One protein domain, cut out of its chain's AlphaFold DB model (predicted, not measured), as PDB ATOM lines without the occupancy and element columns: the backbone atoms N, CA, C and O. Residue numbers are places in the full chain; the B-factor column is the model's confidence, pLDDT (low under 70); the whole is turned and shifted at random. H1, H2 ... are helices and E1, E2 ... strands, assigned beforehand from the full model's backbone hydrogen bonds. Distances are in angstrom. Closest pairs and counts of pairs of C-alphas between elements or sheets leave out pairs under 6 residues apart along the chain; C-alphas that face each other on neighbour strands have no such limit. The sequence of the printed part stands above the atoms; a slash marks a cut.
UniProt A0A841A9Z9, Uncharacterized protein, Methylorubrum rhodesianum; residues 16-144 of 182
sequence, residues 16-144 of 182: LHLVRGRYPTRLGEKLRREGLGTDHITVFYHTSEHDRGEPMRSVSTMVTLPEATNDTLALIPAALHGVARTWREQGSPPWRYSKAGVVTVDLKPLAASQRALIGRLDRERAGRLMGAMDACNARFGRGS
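This is residues 16 to 144 of the 182 residues of an uncharacterized protein of Methylorubrum rhodesianum (UniProt A0A841A9Z9). A twisted sheet of four strands has three helices, H1, H2 and H3, over one face and no named helix over the other, while a fourth helix, H4, stands crosswise near one end of this slab. E1 is the strand shared by the sheet: E2 runs beside it on one side, E3 and the short E4 on the other, each antiparallel to E1. The printed part has 129 residues, with four named helices and four named strands in the order H1, H2, E1, E2, H3, E3, E4, H4; the class is mixed, helices and strands. It is only just compact, close to loose, with a radius of gyration of the C-alphas of 16.6 A, and its outline is flat, spanning 51 by 38 by 20 A.

H1, residues 16 to 20, begins at C-alpha 16, (133.891, 110.758, 148.632). H2 is residues 22 to 33, 16.6 A long. E1, residues 36 to 47, is 31.4 A long and bends by 76 degrees at residue 39. E2, residues 58 to 69, is 27.2 A long and bends by 97 degrees at residue 66. H3, residues 72 to 86, measures 21.5 A. E3 is residues 97 to 103, 17.1 A long, and E4 is residues 107 to 109. H4, residues 123 to 140, is 25.2 A long and ends at C-alpha 140, (142.484, 131.969, 134.402).

The branched sheet is twisted, its C-alphas lying up to 4.5 A off its best plane. E1 and E2 form a hairpin, with N 43 and O 61 within hydrogen-bond range at 2.9 A. E1 pairs with E3 through N 42 and O 103, 2.8 A, and with E4 through N 37 and O 108, 2.8 A. H1, H2 and H3 lie on the same face. H1 is over E3 at a height of 8.0 A over the sheet. H3, at 8.1 A, is over E1 and E2 and slantwise to the strands, at 34 degrees to E1 on the local plane. H2 and H3 touch, closest at the C-alphas of Gly 28 and Thr 72, 5.1 A, at a steep tilt of 42 degrees, opposite ways. H4 and H2 are close but not clearly touching, about perpendicular at 77 degrees; their closest C-alphas, of Glu 29 and Asp 134, are 7.4 A apart. Every O i to N i+4 pair is within hydrogen-bond range in H1, H2 and H4, and 9 of 11 are in H3.

The C-alphas farthest apart, of Gly 53 and Glu 124, are 52.0 A apart. The printed part has no cut. The link from E4 to H4, residues 110 to 122, is long. The mean pLDDT of the printed part is 85.0; residues 16 to 19, 51 to 53 and 89 to 93 are under 70.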
ATOM      1  N   LEU A  16     133.233 111.714 149.521       62.31
ATOM      2  CA  LEU A  16     133.891 110.758 148.632       62.31
ATOM      3  C   LEU A  16     134.074 111.298 147.210       62.31
ATOM      4  O   LEU A  16     135.059 110.968 146.550       62.31
ATOM      5  N   HIS A  17     133.186 112.180 146.737       63.81
ATOM      6  CA  HIS A  17     133.359 112.801 145.419       63.81
ATOM      7  C   HIS A  17     134.656 113.621 145.329       63.81
ATOM      8  O   HIS A  17     135.225 113.763 144.251       63.81
ATOM      9  N   LEU A  18     135.176 114.112 146.458       59.31
ATOM     10  CA  LEU A  18     136.435 114.856 146.496       59.31
ATOM     11  C   LEU A  18     137.646 113.952 146.231       59.31
ATOM     12  O   LEU A  18     138.601 114.385 145.583       59.31
ATOM     13  N   VAL A  19     137.580 112.686 146.661       65.69
ATOM     14  CA  VAL A  19     138.575 111.649 146.337       65.69
ATOM     15  C   VAL A  19     138.525 111.278 144.857       65.69
ATOM     16  O   VAL A  19     139.562 110.978 144.278       65.69
ATOM     17  N   ARG A  20     137.353 111.377 144.212       71.81
ATOM     18  CA  ARG A  20     137.205 111.080 142.779       71.81
ATOM     19  C   ARG A  20     137.972 112.034 141.866       71.81
ATOM     20  O   ARG A  20     138.288 111.650 140.751       71.81
ATOM     21  N   GLY A  21     138.252 113.262 142.304       76.38
ATOM     22  CA  GLY A  21     138.798 114.274 141.400       76.38
ATOM     23  C   GLY A  21     139.673 115.317 142.059       76.38
ATOM     24  O   GLY A  21     140.847 115.455 141.712       76.38
ATOM     25  N   ARG A  22     139.127 116.052 143.031       82.44
ATOM     26  CA  ARG A  22     139.798 117.224 143.608       82.44
ATOM     27  C   ARG A  22     141.126 116.883 144.287       82.44
ATOM     28  O   ARG A  22     142.103 117.601 144.075       82.44
ATOM     29  N   TYR A  23     141.176 115.827 145.103       87.31
ATOM     30  CA  TYR A  23     142.408 115.469 145.819       87.31
ATOM     31  C   TYR A  23     143.498 114.906 144.899       87.31
ATOM     32  O   TYR A  23     144.605 115.438 144.964       87.31
ATOM     33  N   PRO A  24     143.225 113.936 144.000       89.19
ATOM     34  CA  PRO A  24     144.225 113.491 143.029       89.19
ATOM     35  C   PRO A  24     144.707 114.612 142.096       89.19
ATOM     36  O   PRO A  24     145.890 114.670 141.772       89.19
ATOM     37  N   THR A  25     143.822 115.540 141.707       89.31
ATOM     38  CA  THR A  25     144.198 116.710 140.887       89.31
ATOM     39  C   THR A  25     145.188 117.600 141.619       89.31
ATOM     40  O   THR A  25     146.275 117.854 141.107       89.31
ATOM     41  N   ARG A  26     144.871 117.986 142.861       88.56
ATOM     42  CA  ARG A  26     145.786 118.779 143.694       88.56
ATOM     43  C   ARG A  26     147.087 118.055 144.014       88.56
ATOM     44  O   ARG A  26     148.113 118.709 144.165       88.56
ATOM     45  N   LEU A  27     147.047 116.733 144.171       91.75
ATOM     46  CA  LEU A  27     148.256 115.937 144.346       91.75
ATOM     47  C   LEU A  27     149.149 116.063 143.107       91.75
ATOM     48  O   LEU A  27     150.310 116.425 143.255       91.75
ATOM     49  N   GLY A  28     148.598 115.867 141.906       92.38
ATOM     50  CA  GLY A  28     149.333 116.038 140.648       92.38
ATOM     51  C   GLY A  28     149.935 117.435 140.491       92.38
ATOM     52  O   GLY A  28     151.126 117.554 140.226       92.38
ATOM     53  N   GLU A  29     149.157 118.491 140.751       91.81
ATOM     54  CA  GLU A  29     149.645 119.883 140.732       91.81
ATOM     55  C   GLU A  29     150.821 120.096 141.701       91.81
ATOM     56  O   GLU A  29     151.803 120.763 141.377       91.81
ATOM     57  N   LYS A  30     150.738 119.530 142.914       92.44
ATOM     58  CA  LYS A  30     151.820 119.620 143.902       92.44
ATOM     59  C   LYS A  30     153.065 118.866 143.457       92.44
ATOM     60  O   LYS A  30     154.148 119.416 143.592       92.44
ATOM     61  N   LEU A  31     152.909 117.654 142.932       93.88
ATOM     62  CA  LEU A  31     154.022 116.848 142.434       93.88
ATOM     63  C   LEU A  31     154.744 117.558 141.284       93.88
ATOM     64  O   LEU A  31     155.966 117.661 141.305       93.88
ATOM     65  N   ARG A  32     153.993 118.119 140.329       93.94
ATOM     66  CA  ARG A  32     154.556 118.856 139.188       93.94
ATOM     67  C   ARG A  32     155.318 120.104 139.610       93.94
ATOM     68  O   ARG A  32     156.403 120.332 139.088       93.94
ATOM     69  N   ARG A  33     154.800 120.867 140.579       92.69
ATOM     70  CA  ARG A  33     155.485 122.065 141.095       92.69
ATOM     71  C   ARG A  33     156.871 121.749 141.665       92.69
ATOM     72  O   ARG A  33     157.780 122.544 141.481       92.69
ATOM     73  N   GLU A  34     157.022 120.603 142.323       93.44
ATOM     74  CA  GLU A  34     158.295 120.185 142.929       93.44
ATOM     75  C   GLU A  34     159.146 119.297 141.992       93.44
ATOM     76  O   GLU A  34     160.183 118.786 142.402       93.44
ATOM     77  N   GLY A  35     158.712 119.044 140.747       92.44
ATOM     78  CA  GLY A  35     159.413 118.135 139.823       92.44
ATOM     79  C   GLY A  35     159.400 116.656 140.251       92.44
ATOM     80  O   GLY A  35     160.202 115.847 139.776       92.44
ATOM     81  N   LEU A  36     158.486 116.288 141.147       95.06
ATOM     82  CA  LEU A  36     158.370 114.954 141.728       95.06
ATOM     83  C   LEU A  36     157.330 114.109 140.986       95.06
ATOM     84  O   LEU A  36     156.455 114.617 140.280       95.06
ATOM     85  N   GLY A  37     157.424 112.798 141.177       94.00
ATOM     86  CA  GLY A  37     156.450 111.798 140.764       94.00
ATOM     87  C   GLY A  37     156.224 110.770 141.868       94.00
ATOM     88  O   GLY A  37     157.016 110.658 142.802       94.00
ATOM     89  N   THR A  38     155.128 110.026 141.747       93.88
ATOM     90  CA  THR A  38     154.795 108.922 142.650       93.88
ATOM     91  C   THR A  38     154.356 107.703 141.860       93.88
ATOM     92  O   THR A  38     153.661 107.824 140.852       93.88
ATOM     93  N   ASP A  39     154.741 106.526 142.323       93.00
ATOM     94  CA  ASP A  39     154.237 105.229 141.867       93.00
ATOM     95  C   ASP A  39     153.248 104.612 142.864       93.00
ATOM     96  O   ASP A  39     152.666 103.575 142.582       93.00
ATOM     97  N   HIS A  40     152.998 105.249 144.007       92.88
ATOM     98  CA  HIS A  40     152.014 104.787 144.982       92.88
ATOM     99  C   HIS A  40     151.007 105.885 145.308       92.88
ATOM    100  O   HIS A  40     151.348 107.056 145.483       92.88
ATOM    101  N   ILE A  41     149.737 105.508 145.411       93.81
ATOM    102  CA  ILE A  41     148.681 106.375 145.922       93.81
ATOM    103  C   ILE A  41     147.933 105.630 147.012       93.81
ATOM    104  O   ILE A  41     147.317 104.599 146.760       93.81
ATOM    105  N   THR A  42     147.922 106.197 148.208       93.81
ATOM    106  CA  THR A  42     147.105 105.727 149.318       93.81
ATOM    107  C   THR A  42     145.844 106.566 149.406       93.81
ATOM    108  O   THR A  42     145.881 107.774 149.650       93.81
ATOM    109  N   VAL A  43     144.704 105.914 149.232       92.31
ATOM    110  CA  VAL A  43     143.396 106.499 149.504       92.31
ATOM    111  C   VAL A  43     142.986 106.113 150.912       92.31
ATOM    112  O   VAL A  43     143.092 104.949 151.292       92.31
ATOM    113  N   PHE A  44     142.496 107.079 151.680       90.69
ATOM    114  CA  PHE A  44     141.987 106.823 153.019       90.69
ATOM    115  C   PHE A  44     140.666 107.542 153.251       90.69
ATOM    116  O   PHE A  44     140.410 108.617 152.700       90.69
ATOM    117  N   TYR A  45     139.829 106.948 154.089       88.44
ATOM    118  CA  TYR A  45     138.606 107.558 154.578       88.44
ATOM    119  C   TYR A  45     138.154 106.883 155.872       88.44
ATOM    120  O   TYR A  45     138.346 105.682 156.064       88.44
ATOM    121  N   HIS A  46     137.556 107.660 156.768       85.12
ATOM    122  CA  HIS A  46     137.113 107.161 158.066       85.12
ATOM    123  C   HIS A  46     135.871 107.898 158.579       85.12
ATOM    124  O   HIS A  46     135.523 108.986 158.103       85.12
ATOM    125  N   THR A  47     135.168 107.267 159.517       84.38
ATOM    126  CA  THR A  47     134.046 107.848 160.265       84.38
ATOM    127  C   THR A  47     134.557 108.820 161.335       84.38
ATOM    128  O   THR A  47     135.756 108.883 161.616       84.38
ATOM    129  N   SER A  48     133.673 109.650 161.896       81.12
ATOM    130  CA  SER A  48     134.046 110.548 162.996       81.12
ATOM    131  C   SER A  48     134.269 109.750 164.278       81.12
ATOM    132  O   SER A  48     133.450 108.906 164.621       81.12
ATOM    133  N   GLU A  49     135.334 110.055 165.014       72.31
ATOM    134  CA  GLU A  49     135.548 109.531 166.373       72.31
ATOM    135  C   GLU A  49     134.618 110.200 167.403       72.31
ATOM    136  O   GLU A  49     134.449 109.712 168.515       72.31
ATOM    137  N   HIS A  50     133.989 111.320 167.027       71.56
ATOM    138  CA  HIS A  50     133.105 112.100 167.897       71.56
ATOM    139  C   HIS A  50     131.644 111.621 167.861       71.56
ATOM    140  O   HIS A  50     130.853 112.045 168.702       71.56
ATOM    141  N   ASP A  51     131.286 110.732 166.926       69.19
ATOM    142  CA  ASP A  51     129.952 110.130 166.843       69.19
ATOM    143  C   ASP A  51     129.872 108.945 167.821       69.19
ATOM    144  O   ASP A  51     129.987 107.775 167.456       69.19
ATOM    145  N   ARG A  52     129.738 109.267 169.114       63.09
ATOM    146  CA  ARG A  52     129.632 108.269 170.189       63.09
ATOM    147  C   ARG A  52     128.367 107.425 169.992       63.09
ATOM    148  O   ARG A  52     127.263 107.956 170.044       63.09
ATOM    149  N   GLY A  53     128.539 106.114 169.815       68.50
ATOM    150  CA  GLY A  53     127.445 105.140 169.704       68.50
ATOM    151  C   GLY A  53     127.151 104.634 168.288       68.50
ATOM    152  O   GLY A  53     126.367 103.700 168.151       68.50
ATOM    153  N   GLU A  54     127.791 105.181 167.246       72.69
ATOM    154  CA  GLU A  54     127.719 104.618 165.890       72.69
ATOM    155  C   GLU A  54     128.922 103.696 165.587       72.69
ATOM    156  O   GLU A  54     130.014 103.890 166.130       72.69
ATOM    157  N   PRO A  55     128.764 102.693 164.700       74.44
ATOM    158  CA  PRO A  55     129.872 101.859 164.246       74.44
ATOM    159  C   PRO A  55     131.015 102.683 163.636       74.44
ATOM    160  O   PRO A  55     130.836 103.410 162.654       74.44
ATOM    161  N   MET A  56     132.220 102.524 164.187       80.50
ATOM    162  CA  MET A  56     133.422 103.180 163.680       80.50
ATOM    163  C   MET A  56     134.052 102.378 162.549       80.50
ATOM    164  O   MET A  56     134.148 101.150 162.601       80.50
ATOM    165  N   ARG A  57     134.532 103.082 161.526       82.50
ATOM    166  CA  ARG A  57     135.272 102.463 160.434       82.50
ATOM    167  C   ARG A  57     136.350 103.391 159.915       82.50
ATOM    168  O   ARG A  57     136.081 104.534 159.555       82.50
ATOM    169  N   SER A  58     137.552 102.847 159.800       86.69
ATOM    170  CA  SER A  58     138.684 103.477 159.134       86.69
ATOM    171  C   SER A  58     139.200 102.540 158.056       86.69
ATOM    172  O   SER A  58     139.303 101.332 158.267       86.69
ATOM    173  N   VAL A  59     139.454 103.087 156.873       88.62
ATOM    174  CA  VAL A  59     139.938 102.333 155.723       88.62
ATOM    175  C   VAL A  59     141.060 103.115 155.067       88.62
ATOM    176  O   VAL A  59     140.923 104.304 154.776       88.62
ATOM    177  N   SER A  60     142.146 102.412 154.774       91.38
ATOM    178  CA  SER A  60     143.239 102.889 153.939       91.38
ATOM    179  C   SER A  60     143.591 101.819 152.919       91.38
ATOM    180  O   SER A  60     143.664 100.638 153.251       91.38
ATOM    181  N   THR A  61     143.816 102.210 151.671       92.50
ATOM    182  CA  THR A  61     144.270 101.290 150.628       92.50
ATOM    183  C   THR A  61     145.250 101.964 149.706       92.50
ATOM    184  O   THR A  61     145.019 103.073 149.226       92.50
ATOM    185  N   MET A  62     146.344 101.253 149.470       94.25
ATOM    186  CA  MET A  62     147.397 101.647 148.559       94.25
ATOM    187  C   MET A  62     147.135 101.056 147.175       94.25
ATOM    188  O   MET A  62     146.757  99.892 147.028       94.25
ATOM    189  N   VAL A  63     147.333 101.882 146.159       93.81
ATOM    190  CA  VAL A  63     147.313 101.507 144.751       93.81
ATOM    191  C   VAL A  63     148.684 101.820 144.177       93.81
ATOM    192  O   VAL A  63     149.104 102.977 144.177       93.81
ATOM    193  N   THR A  64     149.358 100.783 143.695       92.69
ATOM    194  CA  THR A  64     150.630 100.900 142.983       92.69
ATOM    195  C   THR A  64     150.367 101.159 141.501       92.69
ATOM    196  O   THR A  64     149.516 100.514 140.882       92.69
ATOM    197  N   LEU A  65     151.089 102.120 140.940       90.25
ATOM    198  CA  LEU A  65     151.150 102.427 139.522       90.25
ATOM    199  C   LEU A  65     152.364 101.712 138.904       90.25
ATOM    200  O   LEU A  65     153.384 101.569 139.573       90.25
ATOM    201  N   PRO A  66     152.293 101.296 137.626       88.44
ATOM    202  CA  PRO A  66     153.400 100.602 136.957       88.44
ATOM    203  C   PRO A  66     154.687 101.423 136.856       88.44
ATOM    204  O   PRO A  66     155.770 100.868 136.702       88.44
ATOM    205  N   GLU A  67     154.565 102.748 136.893       90.00
ATOM    206  CA  GLU A  67     155.690 103.664 136.901       90.00
ATOM    207  C   GLU A  67     155.349 104.968 137.623       90.00
ATOM    208  O   GLU A  67     154.175 105.329 137.768       90.00
ATOM    209  N   ALA A  68     156.386 105.685 138.063       92.00
ATOM    210  CA  ALA A  68     156.221 106.953 138.752       92.00
ATOM    211  C   ALA A  68     155.639 108.018 137.815       92.00
ATOM    212  O   ALA A  68     156.126 108.230 136.705       92.00
ATOM    213  N   THR A  69     154.610 108.718 138.284       92.31
ATOM    214  CA  THR A  69     153.911 109.734 137.501       92.31
ATOM    215  C   THR A  69     153.444 110.896 138.368       92.31
ATOM    216  O   THR A  69     153.223 110.771 139.574       92.31
ATOM    217  N   ASN A  70     153.285 112.050 137.736       93.38
ATOM    218  CA  ASN A  70     152.575 113.204 138.278       93.38
ATOM    219  C   ASN A  70     151.411 113.632 137.369       93.38
ATOM    220  O   ASN A  70     150.856 114.719 137.540       93.38
ATOM    221  N   ASP A  71     151.024 112.778 136.416       92.75
ATOM    222  CA  ASP A  71     149.904 113.006 135.514       92.75
ATOM    223  C   ASP A  71     148.574 112.819 136.246       92.75
ATOM    224  O   ASP A  71     148.213 111.724 136.680       92.75
ATOM    225  N   THR A  72     147.792 113.892 136.331       92.06
ATOM    226  CA  THR A  72     146.472 113.862 136.960       92.06
ATOM    227  C   THR A  72     145.535 112.837 136.303       92.06
ATOM    228  O   THR A  72     144.709 112.236 136.997       92.06
ATOM    229  N   LEU A  73     145.670 112.584 134.998       91.00
ATOM    230  CA  LEU A  73     144.870 111.593 134.274       91.00
ATOM    231  C   LEU A  73     145.213 110.150 134.650       91.00
ATOM    232  O   LEU A  73     144.351 109.286 134.499       91.00
ATOM    233  N   ALA A  74     146.410 109.891 135.179       91.38
ATOM    234  CA  ALA A  74     146.795 108.599 135.744       91.38
ATOM    235  C   ALA A  74     146.434 108.497 137.238       91.38
ATOM    236  O   ALA A  74     145.947 107.460 137.697       91.38
ATOM    237  N   LEU A  75     146.593 109.592 137.992       92.06
ATOM    238  CA  LEU A  75     146.323 109.626 139.435       92.06
ATOM    239  C   LEU A  75     144.823 109.487 139.762       92.06
ATOM    240  O   LEU A  75     144.463 108.806 140.723       92.06
ATOM    241  N   ILE A  76     143.931 110.108 138.977       91.94
ATOM    242  CA  ILE A  76     142.475 110.039 139.208       91.94
ATOM    243  C   ILE A  76     141.943 108.594 139.105       91.94
ATOM    244  O   ILE A  76     141.298 108.136 140.051       91.94
ATOM    245  N   PRO A  77     142.181 107.842 138.008       90.94
ATOM    246  CA  PRO A  77     141.759 106.448 137.907       90.94
ATOM    247  C   PRO A  77     142.352 105.563 139.001       90.94
ATOM    248  O   PRO A  77     141.634 104.718 139.527       90.94
ATOM    249  N   ALA A  78     143.619 105.771 139.375       92.06
ATOM    250  CA  ALA A  78     144.260 105.014 140.447       92.06
ATOM    251  C   ALA A  78     143.565 105.244 141.801       92.06
ATOM    252  O   ALA A  78     143.229 104.286 142.496       92.06
ATOM    253  N   ALA A  79     143.244 106.496 142.143       91.06
ATOM    254  CA  ALA A  79     142.483 106.802 143.354       91.06
ATOM    255  C   ALA A  79     141.064 106.205 143.313       91.06
ATOM    256  O   ALA A  79     140.606 105.618 144.293       91.06
ATOM    257  N   LEU A  80     140.375 106.303 142.171       90.06
ATOM    258  CA  LEU A  80     139.053 105.700 141.976       90.06
ATOM    259  C   LEU A  80     139.077 104.180 142.137       90.06
ATOM    260  O   LEU A  80     138.167 103.618 142.740       90.06
ATOM    261  N   HIS A  81     140.117 103.529 141.624       90.81
ATOM    262  CA  HIS A  81     140.329 102.093 141.772       90.81
ATOM    263  C   HIS A  81     140.538 101.700 143.235       90.81
ATOM    264  O   HIS A  81     139.926 100.747 143.711       90.81
ATOM    265  N   GLY A  82     141.333 102.481 143.972       89.81
ATOM    266  CA  GLY A  82     141.524 102.300 145.412       89.81
ATOM    267  C   GLY A  82     140.208 102.396 146.180       89.81
ATOM    268  O   GLY A  82     139.893 101.504 146.962       89.81
ATOM    269  N   VAL A  83     139.395 103.422 145.890       88.25
ATOM    270  CA  VAL A  83     138.049 103.554 146.467       88.25
ATOM    271  C   VAL A  83     137.187 102.345 146.112       88.25
ATOM    272  O   VAL A  83     136.608 101.749 147.009       88.25
ATOM    273  N   ALA A  84     137.106 101.966 144.835       87.69
ATOM    274  CA  ALA A  84     136.236 100.886 144.375       87.69
ATOM    275  C   ALA A  84     136.543  99.540 145.054       87.69
ATOM    276  O   ALA A  84     135.620  98.790 145.354       87.69
ATOM    277  N   ARG A  85     137.819  99.257 145.353       87.69
ATOM    278  CA  ARG A  85     138.238  98.025 146.047       87.69
ATOM    279  C   ARG A  85     137.750  97.935 147.487       87.69
ATOM    280  O   ARG A  85     137.471  96.843 147.971       87.69
ATOM    281  N   THR A  86     137.690  99.058 148.191       85.38
ATOM    282  CA  THR A  86     137.383  99.071 149.627       85.38
ATOM    283  C   THR A  86     136.017  99.627 149.971       85.38
ATOM    284  O   THR A  86     135.580  99.578 151.132       85.38
ATOM    285  N   TRP A  87     135.334 100.176 148.975       80.81
ATOM    286  CA  TRP A  87     133.987 100.675 149.111       80.81
ATOM    287  C   TRP A  87     133.058  99.515 149.451       80.81
ATOM    288  O   TRP A  87     132.944  98.539 148.717       80.81
ATOM    289  N   ARG A  88     132.396  99.619 150.603       70.88
ATOM    290  CA  ARG A  88     131.291  98.725 150.950       70.88
ATOM    291  C   ARG A  88     130.075  99.597 151.179       70.88
ATOM    292  O   ARG A  88     130.040 100.333 152.165       70.88
ATOM    293  N   GLU A  89     129.122  99.510 150.260       60.94
ATOM    294  CA  GLU A  89     127.815 100.172 150.363       60.94
ATOM    295  C   GLU A  89     126.914  99.500 151.394       60.94
ATOM    296  O   GLU A  89     125.996 100.123 151.918       60.94
ATOM    297  N   GLN A  90     127.189  98.235 151.706       52.75
ATOM    298  CA  GLN A  90     126.278  97.390 152.456       52.75
ATOM    299  C   GLN A  90     126.656  97.349 153.938       52.75
ATOM    300  O   GLN A  90     127.647  96.743 154.347       52.75
ATOM    301  N   GLY A  91     125.844  98.047 154.724       57.00
ATOM    302  CA  GLY A  91     125.725  97.962 156.171       57.00
ATOM    303  C   GLY A  91     124.389  98.592 156.566       57.00
ATOM    304  O   GLY A  91     124.005  99.618 156.000       57.00
ATOM    305  N   SER A  92     123.662  97.959 157.485       56.09
ATOM    306  CA  SER A  92     122.523  98.575 158.168       56.09
ATOM    307  C   SER A  92     122.952  98.808 159.618       56.09
ATOM    308  O   SER A  92     123.136  97.818 160.327       56.09
ATOM    309  N   PRO A  93     123.183 100.061 160.063       65.50
ATOM    310  CA  PRO A  93     123.026 101.339 159.353       65.50
ATOM    311  C   PRO A  93     124.178 101.679 158.371       65.50
ATOM    312  O   PRO A  93     125.265 101.104 158.455       65.50
ATOM    313  N   PRO A  94     123.962 102.622 157.426       70.25
ATOM    314  CA  PRO A  94     124.971 103.038 156.450       70.25
ATOM    315  C   PRO A  94     126.137 103.795 157.102       70.25
ATOM    316  O   PRO A  94     125.934 104.649 157.962       70.25
ATOM    317  N   TRP A  95     127.357 103.557 156.615       74.94
ATOM    318  CA  TRP A  95     128.571 104.214 157.109       74.94
ATOM    319  C   TRP A  95     128.590 105.724 156.823       74.94
ATOM    320  O   TRP A  95     128.418 106.157 155.680       74.94
ATOM    321  N   ARG A  96     128.881 106.534 157.850       77.31
ATOM    322  CA  ARG A  96     129.013 107.998 157.751       77.31
ATOM    323  C   ARG A  96     130.479 108.432 157.742       77.31
ATOM    324  O   ARG A  96     131.076 108.702 158.780       77.31
ATOM    325  N   TYR A  97     131.078 108.524 156.556       78.81
ATOM    326  CA  TYR A  97     132.467 108.980 156.432       78.81
ATOM    327  C   TYR A  97     132.594 110.496 156.636       78.81
ATOM    328  O   TYR A  97     132.060 111.300 155.863       78.81
ATOM    329  N   SER A  98     133.352 110.890 157.658       80.00
ATOM    330  CA  SER A  98     133.589 112.288 158.030       80.00
ATOM    331  C   SER A  98     134.800 112.880 157.312       80.00
ATOM    332  O   SER A  98     134.803 114.067 156.981       80.00
ATOM    333  N   LYS A  99     135.808 112.052 157.010       82.75
ATOM    334  CA  LYS A  99     137.045 112.465 156.343       82.75
ATOM    335  C   LYS A  99     137.410 111.491 155.238       82.75
ATOM    336  O   LYS A  99     137.251 110.282 155.376       82.75
ATOM    337  N   ALA A 100     137.928 112.044 154.149       86.94
ATOM    338  CA  ALA A 100     138.481 111.289 153.042       86.94
ATOM    339  C   ALA A 100     139.634 112.074 152.416       86.94
ATOM    340  O   ALA A 100     139.613 113.309 152.412       86.94
ATOM    341  N   GLY A 101     140.629 111.374 151.886       88.06
ATOM    342  CA  GLY A 101     141.794 112.005 151.291       88.06
ATOM    343  C   GLY A 101     142.660 111.044 150.493       88.06
ATOM    344  O   GLY A 101     142.397 109.846 150.398       88.06
ATOM    345  N   VAL A 102     143.694 111.627 149.896       91.38
ATOM    346  CA  VAL A 102     144.694 110.930 149.095       91.38
ATOM    347  C   VAL A 102     146.069 111.374 149.574       91.38
ATOM    348  O   VAL A 102     146.308 112.574 149.719       91.38
ATOM    349  N   VAL A 103     146.945 110.411 149.838       92.38
ATOM    350  CA  VAL A 103     148.328 110.604 150.291       92.38
ATOM    351  C   VAL A 103     149.243 109.747 149.425       92.38
ATOM    352  O   VAL A 103     148.838 108.710 148.911       92.38
ATOM    353  N   THR A 104     150.482 110.185 149.261       91.88
ATOM    354  CA  THR A 104     151.574 109.374 148.723       91.88
ATOM    355  C   THR A 104     152.748 109.438 149.699       91.88
ATOM    356  O   THR A 104     152.881 110.421 150.429       91.88
ATOM    357  N   VAL A 105     153.545 108.374 149.731       80.81
ATOM    358  CA  VAL A 105     154.711 108.210 150.607       80.81
ATOM    359  C   VAL A 105     156.020 108.043 149.835       80.81
ATOM    360  O   VAL A 105     157.046 108.483 150.335       80.81
ATOM    361  N   ASP A 106     155.999 107.485 148.619       84.62
ATOM    362  CA  ASP A 106     157.209 107.282 147.810       84.62
ATOM    363  C   ASP A 106     157.338 108.372 146.735       84.62
ATOM    364  O   ASP A 106     156.933 108.217 145.578       84.62
ATOM    365  N   LEU A 107     157.841 109.531 147.167       92.00
ATOM    366  CA  LEU A 107     158.126 110.661 146.293       92.00
ATOM    367  C   LEU A 107     159.531 110.535 145.721       92.00
ATOM    368  O   LEU A 107     160.513 110.525 146.460       92.00
ATOM    369  N   LYS A 108     159.626 110.538 144.394       92.12
ATOM    370  CA  LYS A 108     160.907 110.479 143.688       92.12
ATOM    371  C   LYS A 108     160.995 111.546 142.601       92.12
ATOM    372  O   LYS A 108     159.961 111.903 142.029       92.12
ATOM    373  N   PRO A 109     162.195 112.065 142.283       93.69
ATOM    374  CA  PRO A 109     162.371 112.959 141.144       93.69
ATOM    375  C   PRO A 109     161.861 112.288 139.868       93.69
ATOM    376  O   PRO A 109     162.335 111.212 139.497       93.69
ATOM    377  N   LEU A 110     160.892 112.906 139.183       90.38
ATOM    378  CA  LEU A 110     160.260 112.258 138.030       90.38
ATOM    379  C   LEU A 110     161.280 112.014 136.905       90.38
ATOM    380  O   LEU A 110     161.240 110.965 136.262       90.38
ATOM    381  N   ALA A 111     162.215 112.947 136.711       88.88
ATOM    382  CA  ALA A 111     163.268 112.855 135.699       88.88
ATOM    383  C   ALA A 111     164.200 111.645 135.904       88.88
ATOM    384  O   ALA A 111     164.612 111.030 134.925       88.88
ATOM    385  N   ALA A 112     164.484 111.277 137.158       87.88
ATOM    386  CA  ALA A 112     165.344 110.143 137.507       87.88
ATOM    387  C   ALA A 112     164.566 108.828 137.706       87.88
ATOM    388  O   ALA A 112     165.155 107.783 137.969       87.88
ATOM    389  N   SER A 113     163.234 108.865 137.616       88.06
ATOM    390  CA  SER A 113     162.400 107.696 137.877       88.06
ATOM    391  C   SER A 113     162.411 106.698 136.718       88.06
ATOM    392  O   SER A 113     162.255 107.068 135.549       88.06
ATOM    393  N   GLN A 114     162.522 105.414 137.057       85.19
ATOM    394  CA  GLN A 114     162.487 104.321 136.090       85.19
ATOM    395  C   GLN A 114     161.181 104.327 135.290       85.19
ATOM    396  O   GLN A 114     160.096 104.539 135.841       85.19
ATOM    397  N   ARG A 115     161.301 104.099 133.978       85.38
ATOM    398  CA  ARG A 115     160.172 103.899 133.065       85.38
ATOM    399  C   ARG A 115     159.738 102.441 133.067       85.38
ATOM    400  O   ARG A 115     160.578 101.545 133.141       85.38
ATOM    401  N   ALA A 116     158.435 102.206 132.975       83.00
ATOM    402  CA  ALA A 116     157.916 100.864 132.774       83.00
ATOM    403  C   ALA A 116     158.388 100.345 131.410       83.00
ATOM    404  O   ALA A 116     158.200 101.011 130.393       83.00
ATOM    405  N   LEU A 117     158.965  99.139 131.387       81.44
ATOM    406  CA  LEU A 117     159.367  98.473 130.142       81.44
ATOM    407  C   LEU A 117     158.154  98.229 129.227       81.44
ATOM    408  O   LEU A 117     158.252  98.334 128.009       81.44
ATOM    409  N   ILE A 118     157.000  97.942 129.837       80.94
ATOM    410  CA  ILE A 118     155.706  97.783 129.174       80.94
ATOM    411  C   ILE A 118     154.734  98.763 129.836       80.94
ATOM    412  O   ILE A 118     154.054  98.442 130.811       80.94
ATOM    413  N   GLY A 119     154.714  99.998 129.336       72.06
ATOM    414  CA  GLY A 119     153.876 101.080 129.845       72.06
ATOM    415  C   GLY A 119     152.961 101.651 128.766       72.06
ATOM    416  O   GLY A 119     153.344 101.772 127.609       72.06
ATOM    417  N   ARG A 120     151.740 102.039 129.152       75.94
ATOM    418  CA  ARG A 120     150.832 102.830 128.294       75.94
ATOM    419  C   ARG A 120     150.975 104.340 128.511       75.94
ATOM    420  O   ARG A 120     150.280 105.108 127.850       75.94
ATOM    421  N   LEU A 121     151.805 104.761 129.468       81.25
ATOM    422  CA  LEU A 121     151.959 106.164 129.825       81.25
ATOM    423  C   LEU A 121     153.047 106.808 128.960       81.25
ATOM    424  O   LEU A 121     154.233 106.539 129.108       81.25
ATOM    425  N   ASP A 122     152.624 107.691 128.063       86.56
ATOM    426  CA  ASP A 122     153.526 108.572 127.327       86.56
ATOM    427  C   ASP A 122     153.836 109.796 128.199       86.56
ATOM    428  O   ASP A 122     153.046 110.742 128.277       86.56
ATOM    429  N   ARG A 123     154.983 109.759 128.889       83.56
ATOM    430  CA  ARG A 123     155.396 110.821 129.821       83.56
ATOM    431  C   ARG A 123     155.589 112.171 129.148       83.56
ATOM    432  O   ARG A 123     155.334 113.194 129.777       83.56
ATOM    433  N   GLU A 124     156.034 112.200 127.898       87.56
ATOM    434  CA  GLU A 124     156.298 113.458 127.203       87.56
ATOM    435  C   GLU A 124     154.993 114.135 126.811       87.56
ATOM    436  O   GLU A 124     154.790 115.323 127.072       87.56
ATOM    437  N   ARG A 125     154.064 113.363 126.239       89.75
ATOM    438  CA  ARG A 125     152.722 113.857 125.934       89.75
ATOM    439  C   ARG A 125     151.974 114.258 127.202       89.75
ATOM    440  O   ARG A 125     151.362 115.326 127.217       89.75
ATOM    441  N   ALA A 126     152.038 113.436 128.251       89.94
ATOM    442  CA  ALA A 126     151.423 113.734 129.541       89.94
ATOM    443  C   ALA A 126     152.012 115.011 130.158       89.94
ATOM    444  O   ALA A 126     151.260 115.885 130.583       89.94
ATOM    445  N   GLY A 127     153.338 115.169 130.132       90.56
ATOM    446  CA  GLY A 127     154.031 116.360 130.620       90.56
ATOM    447  C   GLY A 127     153.607 117.633 129.888       90.56
ATOM    448  O   GLY A 127     153.234 118.610 130.537       90.56
ATOM    449  N   ARG A 128     153.571 117.614 128.547       92.75
ATOM    450  CA  ARG A 128     153.096 118.757 127.741       92.75
ATOM    451  C   ARG A 128     151.640 119.111 128.045       92.75
ATOM    452  O   ARG A 128     151.318 120.286 128.209       92.75
ATOM    453  N   LEU A 129     150.768 118.106 128.148       92.81
ATOM    454  CA  LEU A 129     149.352 118.310 128.457       92.81
ATOM    455  C   LEU A 129     149.162 118.906 129.856       92.81
ATOM    456  O   LEU A 129     148.457 119.902 130.005       92.81
ATOM    457  N   MET A 130     149.792 118.315 130.872       93.75
ATOM    458  CA  MET A 130     149.682 118.797 132.248       93.75
ATOM    459  C   MET A 130     150.273 120.200 132.399       93.75
ATOM    460  O   MET A 130     149.659 121.037 133.052       93.75
ATOM    461  N   GLY A 131     151.400 120.491 131.741       92.69
ATOM    462  CA  GLY A 131     151.983 121.833 131.712       92.69
ATOM    463  C   GLY A 131     151.039 122.871 131.099       92.69
ATOM    464  O   GLY A 131     150.850 123.943 131.670       92.69
ATOM    465  N   ALA A 132     150.374 122.541 129.986       93.00
ATOM    466  CA  ALA A 132     149.371 123.415 129.379       93.00
ATOM    467  C   ALA A 132     148.156 123.631 130.300       93.00
ATOM    468  O   ALA A 132     147.684 124.757 130.456       93.00
ATOM    469  N   MET A 133     147.667 122.570 130.950       91.25
ATOM    470  CA  MET A 133     146.566 122.666 131.913       91.25
ATOM    471  C   MET A 133     146.929 123.540 133.119       91.25
ATOM    472  O   MET A 133     146.138 124.399 133.512       91.25
ATOM    473  N   ASP A 134     148.124 123.355 133.682       90.56
ATOM    474  CA  ASP A 134     148.613 124.136 134.816       90.56
ATOM    475  C   ASP A 134     148.807 125.612 134.431       90.56
ATOM    476  O   ASP A 134     148.403 126.493 135.189       90.56
ATOM    477  N   ALA A 135     149.324 125.899 133.231       91.12
ATOM    478  CA  ALA A 135     149.451 127.262 132.711       91.12
ATOM    479  C   ALA A 135     148.085 127.949 132.542       91.12
ATOM    480  O   ALA A 135     147.903 129.098 132.955       91.12
ATOM    481  N   CYS A 136     147.089 127.236 132.006       90.12
ATOM    482  CA  CYS A 136     145.715 127.736 131.928       90.12
ATOM    483  C   CYS A 136     145.138 128.023 133.323       90.12
ATOM    484  O   CYS A 136     144.543 129.077 133.540       90.12
ATOM    485  N   ASN A 137     145.346 127.126 134.288       89.00
ATOM    486  CA  ASN A 137     144.890 127.313 135.667       89.00
ATOM    487  C   ASN A 137     145.635 128.436 136.409       89.00
ATOM    488  O   ASN A 137     145.062 129.074 137.291       89.00
ATOM    489  N   ALA A 138     146.893 128.708 136.061       87.56
ATOM    490  CA  ALA A 138     147.630 129.850 136.588       87.56
ATOM    491  C   ALA A 138     147.081 131.174 136.032       87.56
ATOM    492  O   ALA A 138     146.890 132.123 136.790       87.56
ATOM    493  N   ARG A 139     146.767 131.222 134.730       89.75
ATOM    494  CA  ARG A 139     146.282 132.432 134.046       89.75
ATOM    495  C   ARG A 139     144.820 132.765 134.343       89.75
ATOM    496  O   ARG A 139     144.492 133.924 134.565       89.75
ATOM    497  N   PHE A 140     143.937 131.772 134.310       85.44
ATOM    498  CA  PHE A 140     142.484 131.969 134.402       85.44
ATOM    499  C   PHE A 140     141.921 131.661 135.791       85.44
ATOM    500  O   PHE A 140     140.706 131.655 135.977       85.44
ATOM    501  N   GLY A 141     142.783 131.378 136.766       81.19
ATOM    502  CA  GLY A 141     142.390 131.001 138.118       81.19
ATOM    503  C   GLY A 141     142.316 129.489 138.338       81.19
ATOM    504  O   GLY A 141     142.139 128.677 137.428       81.19
ATOM    505  N   ARG A 142     142.477 129.101 139.606       77.56
ATOM    506  CA  ARG A 142     142.545 127.696 140.018       77.56
ATOM    507  C   ARG A 142     141.257 126.945 139.686       77.56
ATOM    508  O   ARG A 142     140.187 127.308 140.172       77.56
ATOM    509  N   GLY A 143     141.399 125.826 138.979       75.62
ATOM    510  CA  GLY A 143     140.282 124.953 138.618       75.62
ATOM    511  C   GLY A 143     139.461 125.456 137.430       75.62
ATOM    512  O   GLY A 143     138.334 125.000 137.256       75.62
ATOM    513  N   SER A 144     140.006 126.378 136.631       80.88
ATOM    514  CA  SER A 144     139.395 126.831 135.379       80.88
ATOM    515  C   SER A 144     139.421 125.750 134.300       80.88
ATOM    516  O   SER A 144     138.462 125.610 133.546       80.88
TER     517      SER A 144